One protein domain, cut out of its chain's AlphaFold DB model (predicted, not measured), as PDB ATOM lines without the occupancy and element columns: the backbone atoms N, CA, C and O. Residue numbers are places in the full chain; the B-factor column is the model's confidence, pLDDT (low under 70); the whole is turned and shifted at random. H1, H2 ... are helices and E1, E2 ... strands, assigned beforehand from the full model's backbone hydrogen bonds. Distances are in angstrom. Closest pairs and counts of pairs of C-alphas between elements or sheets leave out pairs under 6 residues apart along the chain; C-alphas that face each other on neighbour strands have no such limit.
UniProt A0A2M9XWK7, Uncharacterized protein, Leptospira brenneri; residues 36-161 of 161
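Overview. This is residues 36 to 161 of the 161 residues of an uncharacterized protein of Leptospira brenneri (UniProt A0A2M9XWK7). Two twisted sheets of five strands form a sandwich, only partly face to face: E7 of one sheet packs on E3, E4, E5 and E6 of the other, and the end of E1 comes near E3, while E9 and E10 lie away from that other sheet. The free loop around H2, residues 136 to 141, sticks out beyond E8 and E9, and H1 grazes the sheet E2 to E6. The printed part has 126 residues, with two named helices and ten named strands in the order H1, E1 to E8, H2, E9, E10. The sheets run E1-E7-E8-E9-E10 and E2-E3-E4-E5-E6, both antiparallel, and the class is mostly strand. The whole is compact, with a radius of gyration of the C-alphas of 15.4 A and spans of 51 by 36 by 24 A.

Along the chain. H1, residues 41 to 46, begins at C-alpha 41 (5.335, -26.625, -35.220). E1 is residues 50 to 54 and E2 57 to 61. E3, residues 66 to 74, is 24.8 A long; E4, 79 to 85, is 17.8 A; E5, 90 to 96, is 19.5 A; E6, 99 to 106, is 19.9 A. E7, residues 115 to 123, is 24.0 A long and begins at C-alpha 115 (-12.327, -41.420, -50.985). E8, 125 to 132, is 21.1 A long, H2 is residues 135 to 138, and E9, 145 to 152, is 22.3 A long. E10, residues 158 to 160, ends at C-alpha 160 (2.608, -40.707, -53.036).

Arrangement. E2 to E6 form a meander, each strand the antiparallel neighbour of the one before. N 57 and O 70 of the hairpin E2 and E3 are 2.8 A apart, N 71 and O 82 of E3 and E4 2.9 A, N 83 and O 93 of E4 and E5 2.9 A, and N 94 and O 101 of E5 and E6 2.8 A. E6 bends by 62 degrees at residue 103. In the other sheet N 54 and O 121 of E1 and E7 are 2.8 A apart, N 117 and O 129 of E7 and E8 2.8 A, N 128 and O 149 of E8 and E9 2.9 A, and N 150 and O 159 of E9 and E10 2.9 A. Between the sheets, the closest C-alphas of E4 and E7 are those of Gln 84 and Val 118, 6.8 A apart. E1 runs on into E2 across a break of 2 residues, at 58 degrees. In H1 every O i to N i+4 pair is within hydrogen-bond range; H2 is too short for such a pair.

Size, cuts and confidence. The C-alphas farthest apart, those of Thr 77 and Arg 140, are 52.4 A apart. The printed part has no cut and no long link. Mean pLDDT of the printed part is 80.8; residues 36 to 39, 61 to 66, 88 to 89, 105 to 111 and 136 to 137 are under 70.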
ATOM      1  N   LYS A  36      -1.180 -27.813 -49.024       47.09
ATOM      2  CA  LYS A  36       0.122 -28.152 -48.461       47.09
ATOM      3  C   LYS A  36      -0.042 -28.101 -46.943       47.09
ATOM      4  O   LYS A  36      -0.236 -27.015 -46.396       47.09
ATOM      5  N   LEU A  37      -0.044 -29.270 -46.302       57.59
ATOM      6  CA  LEU A  37      -0.294 -29.410 -44.872       57.59
ATOM      7  C   LEU A  37       0.848 -28.728 -44.134       57.59
ATOM      8  O   LEU A  37       1.889 -29.320 -43.865       57.59
ATOM      9  N   THR A  38       0.676 -27.447 -43.833       58.12
ATOM     10  CA  THR A  38       1.571 -26.764 -42.911       58.12
ATOM     11  C   THR A  38       1.097 -27.167 -41.531       58.12
ATOM     12  O   THR A  38       0.186 -26.561 -40.975       58.12
ATOM     13  N   LEU A  39       1.638 -28.279 -41.039       66.44
ATOM     14  CA  LEU A  39       1.340 -28.736 -39.693       66.44
ATOM     15  C   LEU A  39       1.921 -27.742 -38.678       66.44
ATOM     16  O   LEU A  39       2.955 -27.120 -38.941       66.44
ATOM     17  N   PRO A  40       1.280 -27.574 -37.516       70.38
ATOM     18  CA  PRO A  40       1.731 -26.672 -36.480       70.38
ATOM     19  C   PRO A  40       3.057 -27.193 -35.940       70.38
ATOM     20  O   PRO A  40       3.220 -28.389 -35.680       70.38
ATOM     21  N   LEU A  41       4.003 -26.282 -35.718       73.38
ATOM     22  CA  LEU A  41       5.335 -26.625 -35.220       73.38
ATOM     23  C   LEU A  41       5.274 -27.426 -33.906       73.38
ATOM     24  O   LEU A  41       6.109 -28.300 -33.676       73.38
ATOM     25  N   GLN A  42       4.259 -27.179 -33.075       79.69
ATOM     26  CA  GLN A  42       4.044 -27.881 -31.810       79.69
ATOM     27  C   GLN A  42       3.839 -29.391 -31.981       79.69
ATOM     28  O   GLN A  42       4.369 -30.152 -31.173       79.69
ATOM     29  N   ILE A  43       3.193 -29.864 -33.058       78.94
ATOM     30  CA  ILE A  43       3.044 -31.311 -33.306       78.94
ATOM     31  C   ILE A  43       4.421 -31.977 -33.418       78.94
ATOM     32  O   ILE A  43       4.663 -33.025 -32.814       78.94
ATOM     33  N   SER A  44       5.352 -31.342 -34.139       78.56
ATOM     34  CA  SER A  44       6.712 -31.865 -34.332       78.56
ATOM     35  C   SER A  44       7.503 -32.002 -33.018       78.56
ATOM     36  O   SER A  44       8.344 -32.898 -32.894       78.56
ATOM     37  N   GLN A  45       7.202 -31.149 -32.030       82.62
ATOM     38  CA  GLN A  45       7.909 -31.041 -30.748       82.62
ATOM     39  C   GLN A  45       7.270 -31.884 -29.631       82.62
ATOM     40  O   GLN A  45       7.980 -32.439 -28.778       82.62
ATOM     41  N   ASP A  46       5.941 -31.989 -29.633       85.81
ATOM     42  CA  ASP A  46       5.172 -32.593 -28.543       85.81
ATOM     43  C   ASP A  46       4.815 -34.053 -28.789       85.81
ATOM     44  O   ASP A  46       4.653 -34.813 -27.825       85.81
ATOM     45  N   CYS A  47       4.698 -34.470 -30.052       86.06
ATOM     46  CA  CYS A  47       4.321 -35.835 -30.386       86.06
ATOM     47  C   CYS A  47       5.562 -36.735 -30.553       86.06
ATOM     48  O   CYS A  47       6.473 -36.431 -31.338       86.06
ATOM     49  N   PRO A  48       5.638 -37.860 -29.817       81.94
ATOM     50  CA  PRO A  48       6.737 -38.808 -29.953       81.94
ATOM     51  C   PRO A  48       6.672 -39.538 -31.300       81.94
ATOM     52  O   PRO A  48       5.657 -39.522 -31.993       81.94
ATOM     53  N   ILE A  49       7.777 -40.192 -31.663       82.06
ATOM     54  CA  ILE A  49       7.764 -41.205 -32.725       82.06
ATOM     55  C   ILE A  49       7.086 -42.452 -32.146       82.06
ATOM     56  O   ILE A  49       7.425 -42.895 -31.044       82.06
ATOM     57  N   THR A  50       6.103 -42.996 -32.854       77.75
ATOM     58  CA  THR A  50       5.372 -44.189 -32.437       77.75
ATOM     59  C   THR A  50       5.995 -45.445 -33.023       77.75
ATOM     60  O   THR A  50       5.641 -45.857 -34.116       77.75
ATOM     61  N   ASN A  51       6.841 -46.141 -32.268       79.44
ATOM     62  CA  ASN A  51       7.493 -47.381 -32.732       79.44
ATOM     63  C   ASN A  51       6.542 -48.602 -32.790       79.44
ATOM     64  O   ASN A  51       6.962 -49.747 -32.621       79.44
ATOM     65  N   LYS A  52       5.232 -48.371 -32.905       85.88
ATOM     66  CA  LYS A  52       4.193 -49.398 -32.905       85.88
ATOM     67  C   LYS A  52       3.197 -49.092 -34.003       85.88
ATOM     68  O   LYS A  52       2.829 -47.941 -34.205       85.88
ATOM     69  N   PHE A  53       2.728 -50.152 -34.645       90.69
ATOM     70  CA  PHE A  53       1.644 -50.066 -35.603       90.69
ATOM     71  C   PHE A  53       0.322 -49.801 -34.873       90.69
ATOM     72  O   PHE A  53      -0.017 -50.506 -33.917       90.69
ATOM     73  N   ILE A  54      -0.420 -48.792 -35.316       91.31
ATOM     74  CA  ILE A  54      -1.691 -48.373 -34.724       91.31
ATOM     75  C   ILE A  54      -2.764 -48.432 -35.808       91.31
ATOM     76  O   ILE A  54      -2.661 -47.767 -36.835       91.31
ATOM     77  N   TYR A  55      -3.808 -49.218 -35.562       92.50
ATOM     78  CA  TYR A  55      -4.963 -49.319 -36.451       92.50
ATOM     79  C   TYR A  55      -6.041 -48.295 -36.068       92.50
ATOM     80  O   TYR A  55      -6.182 -47.969 -34.884       92.50
ATOM     81  N   PRO A  56      -6.839 -47.809 -37.033       92.31
ATOM     82  CA  PRO A  56      -7.951 -46.923 -36.751       92.31
ATOM     83  C   PRO A  56      -9.034 -47.640 -35.944       92.31
ATOM     84  O   PRO A  56      -9.506 -48.720 -36.303       92.31
ATOM     85  N   SER A  57      -9.478 -46.991 -34.875       90.81
ATOM     86  CA  SER A  57     -10.683 -47.379 -34.147       90.81
ATOM     87  C   SER A  57     -11.929 -46.867 -34.872       90.81
ATOM     88  O   SER A  57     -11.927 -45.756 -35.407       90.81
ATOM     89  N   LYS A  58     -12.995 -47.676 -34.896       85.88
ATOM     90  CA  LYS A  58     -14.315 -47.250 -35.378       85.88
ATOM     91  C   LYS A  58     -15.033 -46.490 -34.263       85.88
ATOM     92  O   LYS A  58     -15.098 -46.990 -33.141       85.88
ATOM     93  N   ILE A  59     -15.573 -45.318 -34.576       80.25
ATOM     94  CA  ILE A  59     -16.410 -44.523 -33.674       80.25
ATOM     95  C   ILE A  59     -17.787 -44.376 -34.305       80.25
ATOM     96  O   ILE A  59     -17.894 -43.994 -35.467       80.25
ATOM     97  N   GLU A  60     -18.832 -44.612 -33.528       71.69
ATOM     98  CA  GLU A  60     -20.188 -44.222 -33.902       71.69
ATOM     99  C   GLU A  60     -20.491 -42.843 -33.319       71.69
ATOM    100  O   GLU A  60     -20.485 -42.653 -32.097       71.69
ATOM    101  N   ILE A  61     -20.749 -41.867 -34.190       66.88
ATOM    102  CA  ILE A  61     -21.177 -40.536 -33.762       66.88
ATOM    103  C   ILE A  61     -22.703 -40.569 -33.634       66.88
ATOM    104  O   ILE A  61     -23.436 -40.592 -34.625       66.88
ATOM    105  N   LYS A  62     -23.174 -40.601 -32.381       55.03
ATOM    106  CA  LYS A  62     -24.584 -40.823 -32.015       55.03
ATOM    107  C   LYS A  62     -25.573 -39.826 -32.624       55.03
ATOM    108  O   LYS A  62     -26.740 -40.166 -32.754       55.03
ATOM    109  N   GLU A  63     -25.139 -38.619 -32.981       57.09
ATOM    110  CA  GLU A  63     -26.040 -37.581 -33.499       57.09
ATOM    111  C   GLU A  63     -26.537 -37.853 -34.925       57.09
ATOM    112  O   GLU A  63     -27.626 -37.400 -35.257       57.09
ATOM    113  N   ASN A  64     -25.812 -38.632 -35.742       57.53
ATOM    114  CA  ASN A  64     -26.150 -38.831 -37.162       57.53
ATOM    115  C   ASN A  64     -26.072 -40.292 -37.653       57.53
ATOM    116  O   ASN A  64     -26.199 -40.526 -38.854       57.53
ATOM    117  N   ASN A  65     -25.856 -41.279 -36.767       58.91
ATOM    118  CA  ASN A  65     -25.577 -42.682 -37.138       58.91
ATOM    119  C   ASN A  65     -24.442 -42.825 -38.175       58.91
ATOM    120  O   ASN A  65     -24.442 -43.741 -38.998       58.91
ATOM    121  N   THR A  66     -23.472 -41.909 -38.156       67.44
ATOM    122  CA  THR A  66     -22.314 -41.940 -39.049       67.44
ATOM    123  C   THR A  66     -21.159 -42.674 -38.377       67.44
ATOM    124  O   THR A  66     -20.882 -42.500 -37.185       67.44
ATOM    125  N   ILE A  67     -20.491 -43.534 -39.146       74.19
ATOM    126  CA  ILE A  67     -19.324 -44.287 -38.685       74.19
ATOM    127  C   ILE A  67     -18.085 -43.488 -39.063       74.19
ATOM    128  O   ILE A  67     -17.826 -43.264 -40.238       74.19
ATOM    129  N   SER A  68     -17.299 -43.085 -38.078       84.94
ATOM    130  CA  SER A  68     -15.992 -42.468 -38.293       84.94
ATOM    131  C   SER A  68     -14.872 -43.457 -37.998       84.94
ATOM    132  O   SER A  68     -15.026 -44.390 -37.202       84.94
ATOM    133  N   LYS A  69     -13.711 -43.235 -38.610       90.00
ATOM    134  CA  LYS A  69     -12.455 -43.875 -38.211       90.00
ATOM    135  C   LYS A  69     -11.568 -42.845 -37.531       90.00
ATOM    136  O   LYS A  69     -11.471 -41.714 -38.001       90.00
ATOM    137  N   GLN A  70     -10.888 -43.239 -36.458       92.69
ATOM    138  CA  GLN A  70      -9.860 -42.400 -35.846       92.69
ATOM    139  C   GLN A  70      -8.601 -43.172 -35.484       92.69
ATOM    140  O   GLN A  70      -8.669 -44.304 -34.991       92.69
ATOM    141  N   ILE A  71      -7.465 -42.500 -35.618       93.25
ATOM    142  CA  ILE A  71      -6.201 -42.875 -34.987       93.25
ATOM    143  C   ILE A  71      -5.850 -41.804 -33.959       93.25
ATOM    144  O   ILE A  71      -5.978 -40.611 -34.230       93.25
ATOM    145  N   ILE A  72      -5.407 -42.241 -32.780       93.00
ATOM    146  CA  ILE A  72      -5.018 -41.360 -31.679       93.00
ATOM    147  C   ILE A  72      -3.546 -41.597 -31.363       93.00
ATOM    148  O   ILE A  72      -3.161 -42.711 -31.008       93.00
ATOM    149  N   ILE A  73      -2.748 -40.533 -31.426       90.88
ATOM    150  CA  ILE A  73      -1.367 -40.513 -30.951       90.88
ATOM    151  C   ILE A  73      -1.315 -39.722 -29.642       90.88
ATOM    152  O   ILE A  73      -1.724 -38.561 -29.579       90.88
ATOM    153  N   GLN A  74      -0.820 -40.358 -28.580       90.19
ATOM    154  CA  GLN A  74      -0.595 -39.691 -27.300       90.19
ATOM    155  C   GLN A  74       0.670 -38.829 -27.392       90.19
ATOM    156  O   GLN A  74       1.767 -39.355 -27.576       90.19
ATOM    157  N   CYS A  75       0.512 -37.516 -27.244       88.12
ATOM    158  CA  CYS A  75       1.609 -36.551 -27.185       88.12
ATOM    159  C   CYS A  75       1.855 -36.153 -25.713       88.12
ATOM    160  O   CYS A  75       1.155 -36.635 -24.814       88.12
ATOM    161  N   LYS A  76       2.876 -35.327 -25.438       87.00
ATOM    162  CA  LYS A  76       3.294 -34.990 -24.057       87.00
ATOM    163  C   LYS A  76       2.152 -34.460 -23.183       87.00
ATOM    164  O   LYS A  76       1.917 -34.982 -22.099       87.00
ATOM    165  N   THR A  77       1.462 -33.425 -23.650       84.12
ATOM    166  CA  THR A  77       0.399 -32.721 -22.906       84.12
ATOM    167  C   THR A  77      -0.958 -32.792 -23.604       84.12
ATOM    168  O   THR A  77      -1.973 -32.410 -23.029       84.12
ATOM    169  N   THR A  78      -0.995 -33.303 -24.833       89.19
ATOM    170  CA  THR A  78      -2.174 -33.320 -25.703       89.19
ATOM    171  C   THR A  78      -2.276 -34.655 -26.453       89.19
ATOM    172  O   THR A  78      -1.506 -35.592 -26.225       89.19
ATOM    173  N   LYS A  79      -3.256 -34.761 -27.352       91.69
ATOM    174  CA  LYS A  79      -3.419 -35.887 -28.272       91.69
ATOM    175  C   LYS A  79      -3.508 -35.352 -29.695       91.69
ATOM    176  O   LYS A  79      -4.179 -34.344 -29.925       91.69
ATOM    177  N   LEU A  80      -2.859 -36.046 -30.622       91.56
ATOM    178  CA  LEU A  80      -3.047 -35.858 -32.053       91.56
ATOM    179  C   LEU A  80      -4.067 -36.884 -32.540       91.56
ATOM    180  O   LEU A  80      -3.898 -38.086 -32.327       91.56
ATOM    181  N   PHE A  81      -5.115 -36.405 -33.194       92.44
ATOM    182  CA  PHE A  81      -6.151 -37.238 -33.780       92.44
ATOM    183  C   PHE A  81      -6.075 -37.126 -35.294       92.44
ATOM    184  O   PHE A  81      -6.090 -36.017 -35.817       92.44
ATOM    185  N   LEU A  82      -6.045 -38.261 -35.986       92.75
ATOM    186  CA  LEU A  82      -6.401 -38.343 -37.398       92.75
ATOM    187  C   LEU A  82      -7.811 -38.907 -37.473       92.75
ATOM    188  O   LEU A  82      -8.033 -40.039 -37.042       92.75
ATOM    189  N   ILE A  83      -8.746 -38.114 -37.983       91.06
ATOM    190  CA  ILE A  83     -10.167 -38.450 -38.026       91.06
ATOM    191  C   ILE A  83     -10.606 -38.484 -39.484       91.06
ATOM    192  O   ILE A  83     -10.323 -37.557 -40.238       91.06
ATOM    193  N   GLN A  84     -11.301 -39.554 -39.851       89.38
ATOM    194  CA  GLN A  84     -12.052 -39.692 -41.090       89.38
ATOM    195  C   GLN A  84     -13.531 -39.786 -40.723       89.38
ATOM    196  O   GLN A  84     -13.974 -40.810 -40.191       89.38
ATOM    197  N   ASP A  85     -14.274 -38.721 -40.998       85.88
ATOM    198  CA  ASP A  85     -15.727 -38.694 -40.885       85.88
ATOM    199  C   ASP A  85     -16.344 -39.139 -42.216       85.88
ATOM    200  O   ASP A  85     -16.113 -38.515 -43.251       85.88
ATOM    201  N   LEU A  86     -17.104 -40.237 -42.183       77.62
ATOM    202  CA  LEU A  86     -17.804 -40.799 -43.344       77.62
ATOM    203  C   LEU A  86     -19.259 -40.307 -43.442       77.62
ATOM    204  O   LEU A  86     -20.118 -40.985 -44.007       77.62
ATOM    205  N   ALA A  87     -19.576 -39.159 -42.840       71.69
ATOM    206  CA  ALA A  87     -20.851 -38.484 -43.041       71.69
ATOM    207  C   ALA A  87     -21.041 -38.018 -44.502       71.69
ATOM    208  O   ALA A  87     -20.167 -38.153 -45.348       71.69
ATOM    209  N   HIS A  88     -22.203 -37.419 -44.799       60.03
ATOM    210  CA  HIS A  88     -22.627 -36.934 -46.128       60.03
ATOM    211  C   HIS A  88     -21.589 -36.089 -46.903       60.03
ATOM    212  O   HIS A  88     -21.728 -35.911 -48.115       60.03
ATOM    213  N   VAL A  89     -20.592 -35.534 -46.210       64.94
ATOM    214  CA  VAL A  89     -19.383 -34.945 -46.785       64.94
ATOM    215  C   VAL A  89     -18.210 -35.624 -46.101       64.94
ATOM    216  O   VAL A  89     -18.018 -35.438 -44.900       64.94
ATOM    217  N   GLU A  90     -17.448 -36.404 -46.857       74.00
ATOM    218  CA  GLU A  90     -16.302 -37.097 -46.299       74.00
ATOM    219  C   GLU A  90     -15.216 -36.088 -45.948       74.00
ATOM    220  O   GLU A  90     -14.755 -35.285 -46.774       74.00
ATOM    221  N   HIS A  91     -14.843 -36.101 -44.674       83.19
ATOM    222  CA  HIS A  91     -13.912 -35.140 -44.115       83.19
ATOM    223  C   HIS A  91     -12.808 -35.888 -43.387       83.19
ATOM    224  O   HIS A  91     -13.040 -36.540 -42.371       83.19
ATOM    225  N   THR A  92     -11.595 -35.781 -43.920       87.56
ATOM    226  CA  THR A  92     -10.393 -36.301 -43.272       87.56
ATOM    227  C   THR A  92      -9.562 -35.134 -42.772       87.56
ATOM    228  O   THR A  92      -9.175 -34.252 -43.546       87.56
ATOM    229  N   TYR A  93      -9.285 -35.106 -41.473       88.31
ATOM    230  CA  TYR A  93      -8.570 -34.006 -40.834       88.31
ATOM    231  C   TYR A  93      -7.720 -34.471 -39.655       88.31
ATOM    232  O   TYR A  93      -7.964 -35.509 -39.034       88.31
ATOM    233  N   LEU A  94      -6.719 -33.657 -39.339       89.81
ATOM    234  CA  LEU A  94      -5.940 -33.748 -38.118       89.81
ATOM    235  C   LEU A  94      -6.499 -32.782 -37.082       89.81
ATOM    236  O   LEU A  94      -6.829 -31.643 -37.412       89.81
ATOM    237  N   LYS A  95      -6.568 -33.220 -35.828       90.12
ATOM    238  CA  LYS A  95      -6.890 -32.369 -34.683       90.12
ATOM    239  C   LYS A  95      -5.786 -32.457 -33.640       90.12
ATOM    240  O   LYS A  95      -5.426 -33.557 -33.217       90.12
ATOM    241  N   PHE A  96      -5.288 -31.309 -33.202       88.81
ATOM    242  CA  PHE A  96      -4.276 -31.197 -32.156       88.81
ATOM    243  C   PHE A  96      -4.634 -30.030 -31.230       88.81
ATOM    244  O   PHE A  96      -4.565 -28.870 -31.621       88.81
ATOM    245  N   GLY A  97      -5.081 -30.336 -30.010       86.69
ATOM    246  CA  GLY A  97      -5.704 -29.321 -29.155       86.69
ATOM    247  C   GLY A  97      -6.954 -28.731 -29.821       86.69
ATOM    248  O   GLY A  97      -7.854 -29.483 -30.211       86.69
ATOM    249  N   ASP A  98      -6.981 -27.406 -29.966       86.12
ATOM    250  CA  ASP A  98      -8.054 -26.658 -30.638       86.12
ATOM    251  C   ASP A  98      -7.808 -26.462 -32.143       86.12
ATOM    252  O   ASP A  98      -8.685 -25.992 -32.869       86.12
ATOM    253  N   GLU A  99      -6.633 -26.850 -32.639       85.94
ATOM    254  CA  GLU A  99      -6.270 -26.695 -34.042       85.94
ATOM    255  C   GLU A  99      -6.813 -27.859 -34.877       85.94
ATOM    256  O   GLU A  99      -6.666 -29.034 -34.520       85.94
ATOM    257  N   ILE A 100      -7.436 -27.526 -36.010       86.69
ATOM    258  CA  ILE A 100      -7.971 -28.484 -36.981       86.69
ATOM    259  C   ILE A 100      -7.335 -28.211 -38.337       86.69
ATOM    260  O   ILE A 100      -7.432 -27.106 -38.870       86.69
ATOM    261  N   ILE A 101      -6.737 -29.244 -38.923       84.50
ATOM    262  CA  ILE A 101      -6.088 -29.177 -40.230       84.50
ATOM    263  C   ILE A 101      -6.770 -30.165 -41.155       84.50
ATOM    264  O   ILE A 101      -6.688 -31.378 -40.978       84.50
ATOM    265  N   THR A 102      -7.452 -29.634 -42.160       84.38
ATOM    266  CA  THR A 102      -8.163 -30.453 -43.137       84.38
ATOM    267  C   THR A 102      -7.177 -31.036 -44.143       84.38
ATOM    268  O   THR A 102      -6.471 -30.289 -44.813       84.38
ATOM    269  N   ILE A 103      -7.150 -32.364 -44.258       81.25
ATOM    270  CA  ILE A 103      -6.393 -33.087 -45.290       81.25
ATOM    271  C   ILE A 103      -7.244 -33.199 -46.554       81.25
ATOM    272  O   ILE A 103      -6.765 -32.977 -47.662       81.25
ATOM    273  N   GLN A 104      -8.522 -33.528 -46.376       77.56
ATOM    274  CA  GLN A 104      -9.469 -33.690 -47.464       77.56
ATOM    275  C   GLN A 104     -10.862 -33.282 -46.996       77.56
ATOM    276  O   GLN A 104     -11.318 -33.722 -45.944       77.56
ATOM    277  N   LYS A 105     -11.548 -32.477 -47.805       69.19
ATOM    278  CA  LYS A 105     -12.974 -32.170 -47.660       69.19
ATOM    279  C   LYS A 105     -13.626 -32.406 -49.014       69.19
ATOM    280  O   LYS A 105     -13.654 -31.497 -49.841       69.19
ATOM    281  N   LEU A 106     -14.075 -33.632 -49.270       67.62
ATOM    282  CA  LEU A 106     -14.617 -34.005 -50.574       67.62
ATOM    283  C   LEU A 106     -16.032 -34.555 -50.465       67.62
ATOM    284  O   LEU A 106     -16.456 -35.136 -49.469       67.62
ATOM    285  N   LYS A 107     -16.780 -34.343 -51.546       58.19
ATOM    286  CA  LYS A 107     -18.042 -35.025 -51.779       58.19
ATOM    287  C   LYS A 107     -17.715 -36.285 -52.567       58.19
ATOM    288  O   LYS A 107     -17.466 -36.183 -53.768       58.19
ATOM    289  N   THR A 108     -17.697 -37.436 -51.906       64.75
ATOM    290  CA  THR A 108     -17.629 -38.705 -52.625       64.75
ATOM    291  C   THR A 108     -18.851 -38.856 -53.508       64.75
ATOM    292  O   THR A 108     -19.964 -38.411 -53.188       64.75
ATOM    293  N   ASP A 109     -18.631 -39.405 -54.695       62.16
ATOM    294  CA  ASP A 109     -19.743 -39.779 -55.545       62.16
ATOM    295  C   ASP A 109     -20.346 -41.110 -55.076       62.16
ATOM    296  O   ASP A 109     -19.880 -41.746 -54.132       62.16
ATOM    297  N   LYS A 110     -21.421 -41.551 -55.734       65.62
ATOM    298  CA  LYS A 110     -22.110 -42.797 -55.358       65.62
ATOM    299  C   LYS A 110     -21.251 -44.054 -55.537       65.62
ATOM    300  O   LYS A 110     -21.661 -45.114 -55.072       65.62
ATOM    301  N   LEU A 111     -20.130 -43.948 -56.248       68.00
ATOM    302  CA  LEU A 111     -19.209 -45.044 -56.537       68.00
ATOM    303  C   LEU A 111     -18.008 -45.036 -55.580       68.00
ATOM    304  O   LEU A 111     -17.224 -45.981 -55.589       68.00
ATOM    305  N   GLY A 112     -17.908 -44.018 -54.718       70.94
ATOM    306  CA  GLY A 112     -16.851 -43.879 -53.724       70.94
ATOM    307  C   GLY A 112     -15.573 -43.248 -54.271       70.94
ATOM    308  O   GLY A 112     -14.547 -43.344 -53.607       70.94
ATOM    309  N   TYR A 113     -15.586 -42.609 -55.450       73.06
ATOM    310  CA  TYR A 113     -14.373 -41.958 -55.954       73.06
ATOM    311  C   TYR A 113     -13.974 -40.753 -55.122       73.06
ATOM    312  O   TYR A 113     -14.811 -39.977 -54.652       73.06
ATOM    313  N   ASN A 114     -12.662 -40.545 -55.086       72.31
ATOM    314  CA  ASN A 114     -11.965 -39.533 -54.309       72.31
ATOM    315  C   ASN A 114     -12.115 -39.754 -52.796       72.31
ATOM    316  O   ASN A 114     -12.051 -38.806 -52.017       72.31
ATOM    317  N   LEU A 115     -12.312 -41.006 -52.383       79.12
ATOM    318  CA  LEU A 115     -12.327 -41.420 -50.985       79.12
ATOM    319  C   LEU A 115     -10.886 -41.547 -50.483       79.12
ATOM    320  O   LEU A 115     -10.105 -42.356 -50.993       79.12
ATOM    321  N   LEU A 116     -10.549 -40.789 -49.440       84.38
ATOM    322  CA  LEU A 116      -9.317 -40.982 -48.681       84.38
ATOM    323  C   LEU A 116      -9.599 -41.888 -47.489       84.38
ATOM    324  O   LEU A 116     -10.322 -41.499 -46.579       84.38
ATOM    325  N   THR A 117      -9.015 -43.081 -47.461       87.44
ATOM    326  CA  THR A 117      -9.199 -44.048 -46.378       87.44
ATOM    327  C   THR A 117      -8.014 -44.071 -45.428       87.44
ATOM    328  O   THR A 117      -6.871 -44.264 -45.836       87.44
ATOM    329  N   VAL A 118      -8.298 -43.959 -44.129       90.75
ATOM    330  CA  VAL A 118      -7.292 -44.146 -43.078       90.75
ATOM    331  C   VAL A 118      -7.054 -45.636 -42.851       90.75
ATOM    332  O   VAL A 118      -7.994 -46.372 -42.520       90.75
ATOM    333  N   LEU A 119      -5.802 -46.076 -43.013       92.38
ATOM    334  CA  LEU A 119      -5.404 -47.473 -42.830       92.38
ATOM    335  C   LEU A 119      -4.704 -47.713 -41.500       92.38
ATOM    336  O   LEU A 119      -5.059 -48.659 -40.796       92.38
ATOM    337  N   ALA A 120      -3.701 -46.893 -41.174       93.19
ATOM    338  CA  ALA A 120      -2.848 -47.109 -40.011       93.19
ATOM    339  C   ALA A 120      -1.938 -45.916 -39.689       93.19
ATOM    340  O   ALA A 120      -1.869 -44.942 -40.437       93.19
ATOM    341  N   ALA A 121      -1.199 -46.031 -38.588       92.50
ATOM    342  CA  ALA A 121      -0.049 -45.202 -38.263       92.50
ATOM    343  C   ALA A 121       1.132 -46.064 -37.803       92.50
ATOM    344  O   ALA A 121       0.940 -47.050 -37.085       92.50
ATOM    345  N   ILE A 122       2.342 -45.668 -38.188       92.69
ATOM    346  CA  ILE A 122       3.607 -46.214 -37.685       92.69
ATOM    347  C   ILE A 122       4.670 -45.113 -37.717       92.69
ATOM    348  O   ILE A 122       4.673 -44.268 -38.606       92.69
ATOM    349  N   ASP A 123       5.565 -45.107 -36.738       90.94
ATOM    350  CA  ASP A 123       6.620 -44.112 -36.548       90.94
ATOM    351  C   ASP A 123       6.098 -42.675 -36.493       90.94
ATOM    352  O   ASP A 123       5.536 -42.272 -35.479       90.94
ATOM    353  N   ASN A 124       6.318 -41.877 -37.530       90.50
ATOM    354  CA  ASN A 124       5.748 -40.542 -37.701       90.50
ATOM    355  C   ASN A 124       4.817 -40.455 -38.917       90.50
ATOM    356  O   ASN A 124       4.514 -39.354 -39.367       90.50
ATOM    357  N   ILE A 125       4.394 -41.600 -39.460       91.75
ATOM    358  CA  ILE A 125       3.697 -41.713 -40.737       91.75
ATOM    359  C   ILE A 125       2.278 -42.240 -40.544       91.75
ATOM    360  O   ILE A 125       2.058 -43.358 -40.067       91.75
ATOM    361  N   PHE A 126       1.299 -41.448 -40.972       92.81
ATOM    362  CA  PHE A 126      -0.046 -41.932 -41.242       92.81
ATOM    363  C   PHE A 126      -0.073 -42.580 -42.622       92.81
ATOM    364  O   PHE A 126       0.343 -41.977 -43.611       92.81
ATOM    365  N   ILE A 127      -0.579 -43.807 -42.673       93.38
ATOM    366  CA  ILE A 127      -0.763 -44.574 -43.898       93.38
ATOM    367  C   ILE A 127      -2.219 -44.417 -44.325       93.38
ATOM    368  O   ILE A 127      -3.151 -44.788 -43.598       93.38
ATOM    369  N   LEU A 128      -2.397 -43.859 -45.512       91.62
ATOM    370  CA  LEU A 128      -3.679 -43.539 -46.115       91.62
ATOM    371  C   LEU A 128      -3.734 -44.174 -47.510       91.62
ATOM    372  O   LEU A 128      -2.700 -44.333 -48.156       91.62
ATOM    373  N   THR A 129      -4.923 -44.501 -47.998       89.50
ATOM    374  CA  THR A 129      -5.131 -44.811 -49.418       89.50
ATOM    375  C   THR A 129      -6.097 -43.832 -50.027       89.50
ATOM    376  O   THR A 129      -7.094 -43.467 -49.408       89.50
ATOM    377  N   GLU A 130      -5.809 -43.425 -51.249       85.94
ATOM    378  CA  GLU A 130      -6.694 -42.585 -52.028       85.94
ATOM    379  C   GLU A 130      -7.226 -43.377 -53.215       85.94
ATOM    380  O   GLU A 130      -6.469 -43.757 -54.107       85.94
ATOM    381  N   PHE A 131      -8.537 -43.605 -53.213       82.69
ATOM    382  CA  PHE A 131      -9.224 -44.215 -54.338       82.69
ATOM    383  C   PHE A 131      -9.710 -43.114 -55.274       82.69
ATOM    384  O   PHE A 131     -10.702 -42.438 -54.996       82.69
ATOM    385  N   ASN A 132      -9.010 -42.921 -56.387       77.19
ATOM    386  CA  ASN A 132      -9.329 -41.902 -57.378       77.19
ATOM    387  C   ASN A 132      -9.975 -42.526 -58.614       77.19
ATOM    388  O   ASN A 132      -9.463 -43.473 -59.217       77.19
ATOM    389  N   GLY A 133     -11.079 -41.927 -59.047       70.06
ATOM    390  CA  GLY A 133     -11.789 -42.339 -60.246       70.06
ATOM    391  C   GLY A 133     -12.579 -41.193 -60.856       70.06
ATOM    392  O   GLY A 133     -12.950 -40.220 -60.197       70.06
ATOM    393  N   ILE A 134     -12.804 -41.301 -62.160       72.25
ATOM    394  CA  ILE A 134     -13.657 -40.389 -62.916       72.25
ATOM    395  C   ILE A 134     -14.604 -41.275 -63.711       72.25
ATOM    396  O   ILE A 134     -14.157 -42.011 -64.591       72.25
ATOM    397  N   LEU A 135     -15.911 -41.159 -63.459       70.44
ATOM    398  CA  LEU A 135     -16.950 -41.959 -64.123       70.44
ATOM    399  C   LEU A 135     -16.785 -42.001 -65.654       70.44
ATOM    400  O   LEU A 135     -16.938 -43.039 -66.290       70.44
ATOM    401  N   LEU A 136     -16.439 -40.863 -66.262       69.62
ATOM    402  CA  LEU A 136     -16.245 -40.770 -67.708       69.62
ATOM    403  C   LEU A 136     -15.023 -41.566 -68.204       69.62
ATOM    404  O   LEU A 136     -15.043 -42.073 -69.325       69.62
ATOM    405  N   SER A 137     -13.967 -41.666 -67.394       66.44
ATOM    406  CA  SER A 137     -12.767 -42.450 -67.706       66.44
ATOM    407  C   SER A 137     -13.052 -43.950 -67.625       66.44
ATOM    408  O   SER A 137     -12.595 -44.703 -68.484       66.44
ATOM    409  N   GLU A 138     -13.893 -44.372 -66.683       72.75
ATOM    410  CA  GLU A 138     -14.314 -45.771 -66.561       72.75
ATOM    411  C   GLU A 138     -15.196 -46.239 -67.705       72.75
ATOM    412  O   GLU A 138     -14.965 -47.307 -68.269       72.75
ATOM    413  N   LEU A 139     -16.149 -45.406 -68.131       76.19
ATOM    414  CA  LEU A 139     -16.958 -45.687 -69.321       76.19
ATOM    415  C   LEU A 139     -16.102 -45.816 -70.595       76.19
ATOM    416  O   LEU A 139     -16.546 -46.397 -71.582       76.19
ATOM    417  N   ARG A 140     -14.872 -45.286 -70.578       77.75
ATOM    418  CA  ARG A 140     -13.872 -45.406 -71.650       77.75
ATOM    419  C   ARG A 140     -12.871 -46.544 -71.417       77.75
ATOM    420  O   ARG A 140     -11.891 -46.639 -72.151       77.75
ATOM    421  N   GLY A 141     -13.103 -47.393 -70.417       75.19
ATOM    422  CA  GLY A 141     -12.276 -48.558 -70.103       75.19
ATOM    423  C   GLY A 141     -11.003 -48.247 -69.315       75.19
ATOM    424  O   GLY A 141     -10.130 -49.106 -69.231       75.19
ATOM    425  N   THR A 142     -10.863 -47.043 -68.753       75.44
ATOM    426  CA  THR A 142      -9.754 -46.733 -67.836       75.44
ATOM    427  C   THR A 142     -10.203 -47.030 -66.407       75.44
ATOM    428  O   THR A 142     -11.104 -46.344 -65.929       75.44
ATOM    429  N   PRO A 143      -9.618 -48.029 -65.725       75.38
ATOM    430  CA  PRO A 143     -10.033 -48.378 -64.374       75.38
ATOM    431  C   PRO A 143      -9.659 -47.272 -63.370       75.38
ATOM    432  O   PRO A 143      -8.690 -46.536 -63.605       75.38
ATOM    433  N   PRO A 144     -10.396 -47.164 -62.250       77.25
ATOM    434  CA  PRO A 144     -10.007 -46.310 -61.139       77.25
ATOM    435  C   PRO A 144      -8.703 -46.821 -60.517       77.25
ATOM    436  O   PRO A 144      -8.293 -47.967 -60.740       77.25
ATOM    437  N   LYS A 145      -8.024 -45.954 -59.768       81.12
ATOM    438  CA  LYS A 145      -6.716 -46.249 -59.182       81.12
ATOM    439  C   LYS A 145      -6.734 -46.026 -57.681       81.12
ATOM    440  O   LYS A 145      -7.240 -45.009 -57.218       81.12
ATOM    441  N   ASP A 146      -6.124 -46.961 -56.967       83.38
ATOM    442  CA  ASP A 146      -5.739 -46.792 -55.574       83.38
ATOM    443  C   ASP A 146      -4.285 -46.324 -55.513       83.38
ATOM    444  O   ASP A 146      -3.396 -46.981 -56.061       83.38
ATOM    445  N   GLU A 147      -4.047 -45.201 -54.844       86.88
ATOM    446  CA  GLU A 147      -2.707 -44.696 -54.539       86.88
ATOM    447  C   GLU A 147      -2.442 -44.795 -53.038       86.88
ATOM    448  O   GLU A 147      -3.312 -44.492 -52.211       86.88
ATOM    449  N   LEU A 148      -1.226 -45.207 -52.673       89.31
ATOM    450  CA  LEU A 148      -0.802 -45.220 -51.279       89.31
ATOM    451  C   LEU A 148      -0.217 -43.850 -50.927       89.31
ATOM    452  O   LEU A 148       0.681 -43.342 -51.601       89.31
ATOM    453  N   LEU A 149      -0.711 -43.267 -49.840       90.38
ATOM    454  CA  LEU A 149      -0.284 -41.971 -49.339       90.38
ATOM    455  C   LEU A 149       0.351 -42.129 -47.958       90.38
ATOM    456  O   LEU A 149      -0.241 -42.697 -47.037       90.38
ATOM    457  N   LEU A 150       1.560 -41.595 -47.810       90.88
ATOM    458  CA  LEU A 150       2.297 -41.559 -46.553       90.88
ATOM    459  C   LEU A 150       2.374 -40.113 -46.070       90.88
ATOM    460  O   LEU A 150       3.049 -39.291 -46.689       90.88
ATOM    461  N   LEU A 151       1.680 -39.802 -44.978       89.75
ATOM    462  CA  LEU A 151       1.685 -38.477 -44.361       89.75
ATOM    463  C   LEU A 151       2.584 -38.478 -43.126       89.75
ATOM    464  O   LEU A 151       2.224 -39.049 -42.099       89.75
ATOM    465  N   ASP A 152       3.717 -37.789 -43.207       89.06
ATOM    466  CA  ASP A 152       4.573 -37.531 -42.055       89.06
ATOM    467  C   ASP A 152       3.975 -36.401 -41.204       89.06
ATOM    468  O   ASP A 152       4.004 -35.231 -41.589       89.06
ATOM    469  N   TRP A 153       3.443 -36.726 -40.024       85.44
ATOM    470  CA  TRP A 153       2.784 -35.732 -39.169       85.44
ATOM    471  C   TRP A 153       3.747 -34.814 -38.408       85.44
ATOM    472  O   TRP A 153       3.303 -33.877 -37.747       85.44
ATOM    473  N   LYS A 154       5.061 -35.054 -38.467       84.56
ATOM    474  CA  LYS A 154       6.056 -34.132 -37.905       84.56
ATOM    475  C   LYS A 154       6.479 -33.076 -38.910       84.56
ATOM    476  O   LYS A 154       6.694 -31.932 -38.519       84.56
ATOM    477  N   THR A 155       6.620 -33.461 -40.175       83.12
ATOM    478  CA  THR A 155       7.092 -32.559 -41.238       83.12
ATOM    479  C   THR A 155       5.961 -31.992 -42.095       83.12
ATOM    480  O   THR A 155       6.163 -30.990 -42.777       83.12
ATOM    481  N   GLY A 156       4.776 -32.606 -42.066       79.38
ATOM    482  CA  GLY A 156       3.645 -32.265 -42.934       79.38
ATOM    483  C   GLY A 156       3.811 -32.737 -44.378       79.38
ATOM    484  O   GLY A 156       3.005 -32.382 -45.239       79.38
ATOM    485  N   ILE A 157       4.853 -33.520 -44.670       83.25
ATOM    486  CA  ILE A 157       5.126 -34.020 -46.017       83.25
ATOM    487  C   ILE A 157       4.182 -35.185 -46.326       83.25
ATOM    488  O   ILE A 157       4.047 -36.114 -45.533       83.25
ATOM    489  N   ILE A 158       3.571 -35.144 -47.511       83.19
ATOM    490  CA  ILE A 158       2.845 -36.275 -48.093       83.19
ATOM    491  C   ILE A 158       3.690 -36.862 -49.220       83.19
ATOM    492  O   ILE A 158       4.090 -36.143 -50.138       83.19
ATOM    493  N   ILE A 159       3.918 -38.170 -49.167       85.12
ATOM    494  CA  ILE A 159       4.553 -38.950 -50.230       85.12
ATOM    495  C   ILE A 159       3.482 -39.820 -50.885       85.12
ATOM    496  O   ILE A 159       2.695 -40.460 -50.188       85.12
ATOM    497  N   ARG A 160       3.465 -39.837 -52.220       87.06
ATOM    498  CA  ARG A 160       2.608 -40.707 -53.036       87.06
ATOM    499  C   ARG A 160       3.447 -41.850 -53.601       87.06
ATOM    500  O   ARG A 160       4.554 -41.580 -54.074       87.06
ATOM    501  N   ILE A 161       2.939 -43.080 -53.528       82.12
ATOM    502  CA  ILE A 161       3.581 -44.301 -54.048       82.12
ATOM    503  C   ILE A 161       2.680 -44.941 -55.098       82.12
ATOM    504  O   ILE A 161       1.468 -45.084 -54.813       82.12
TER     505      ILE A 161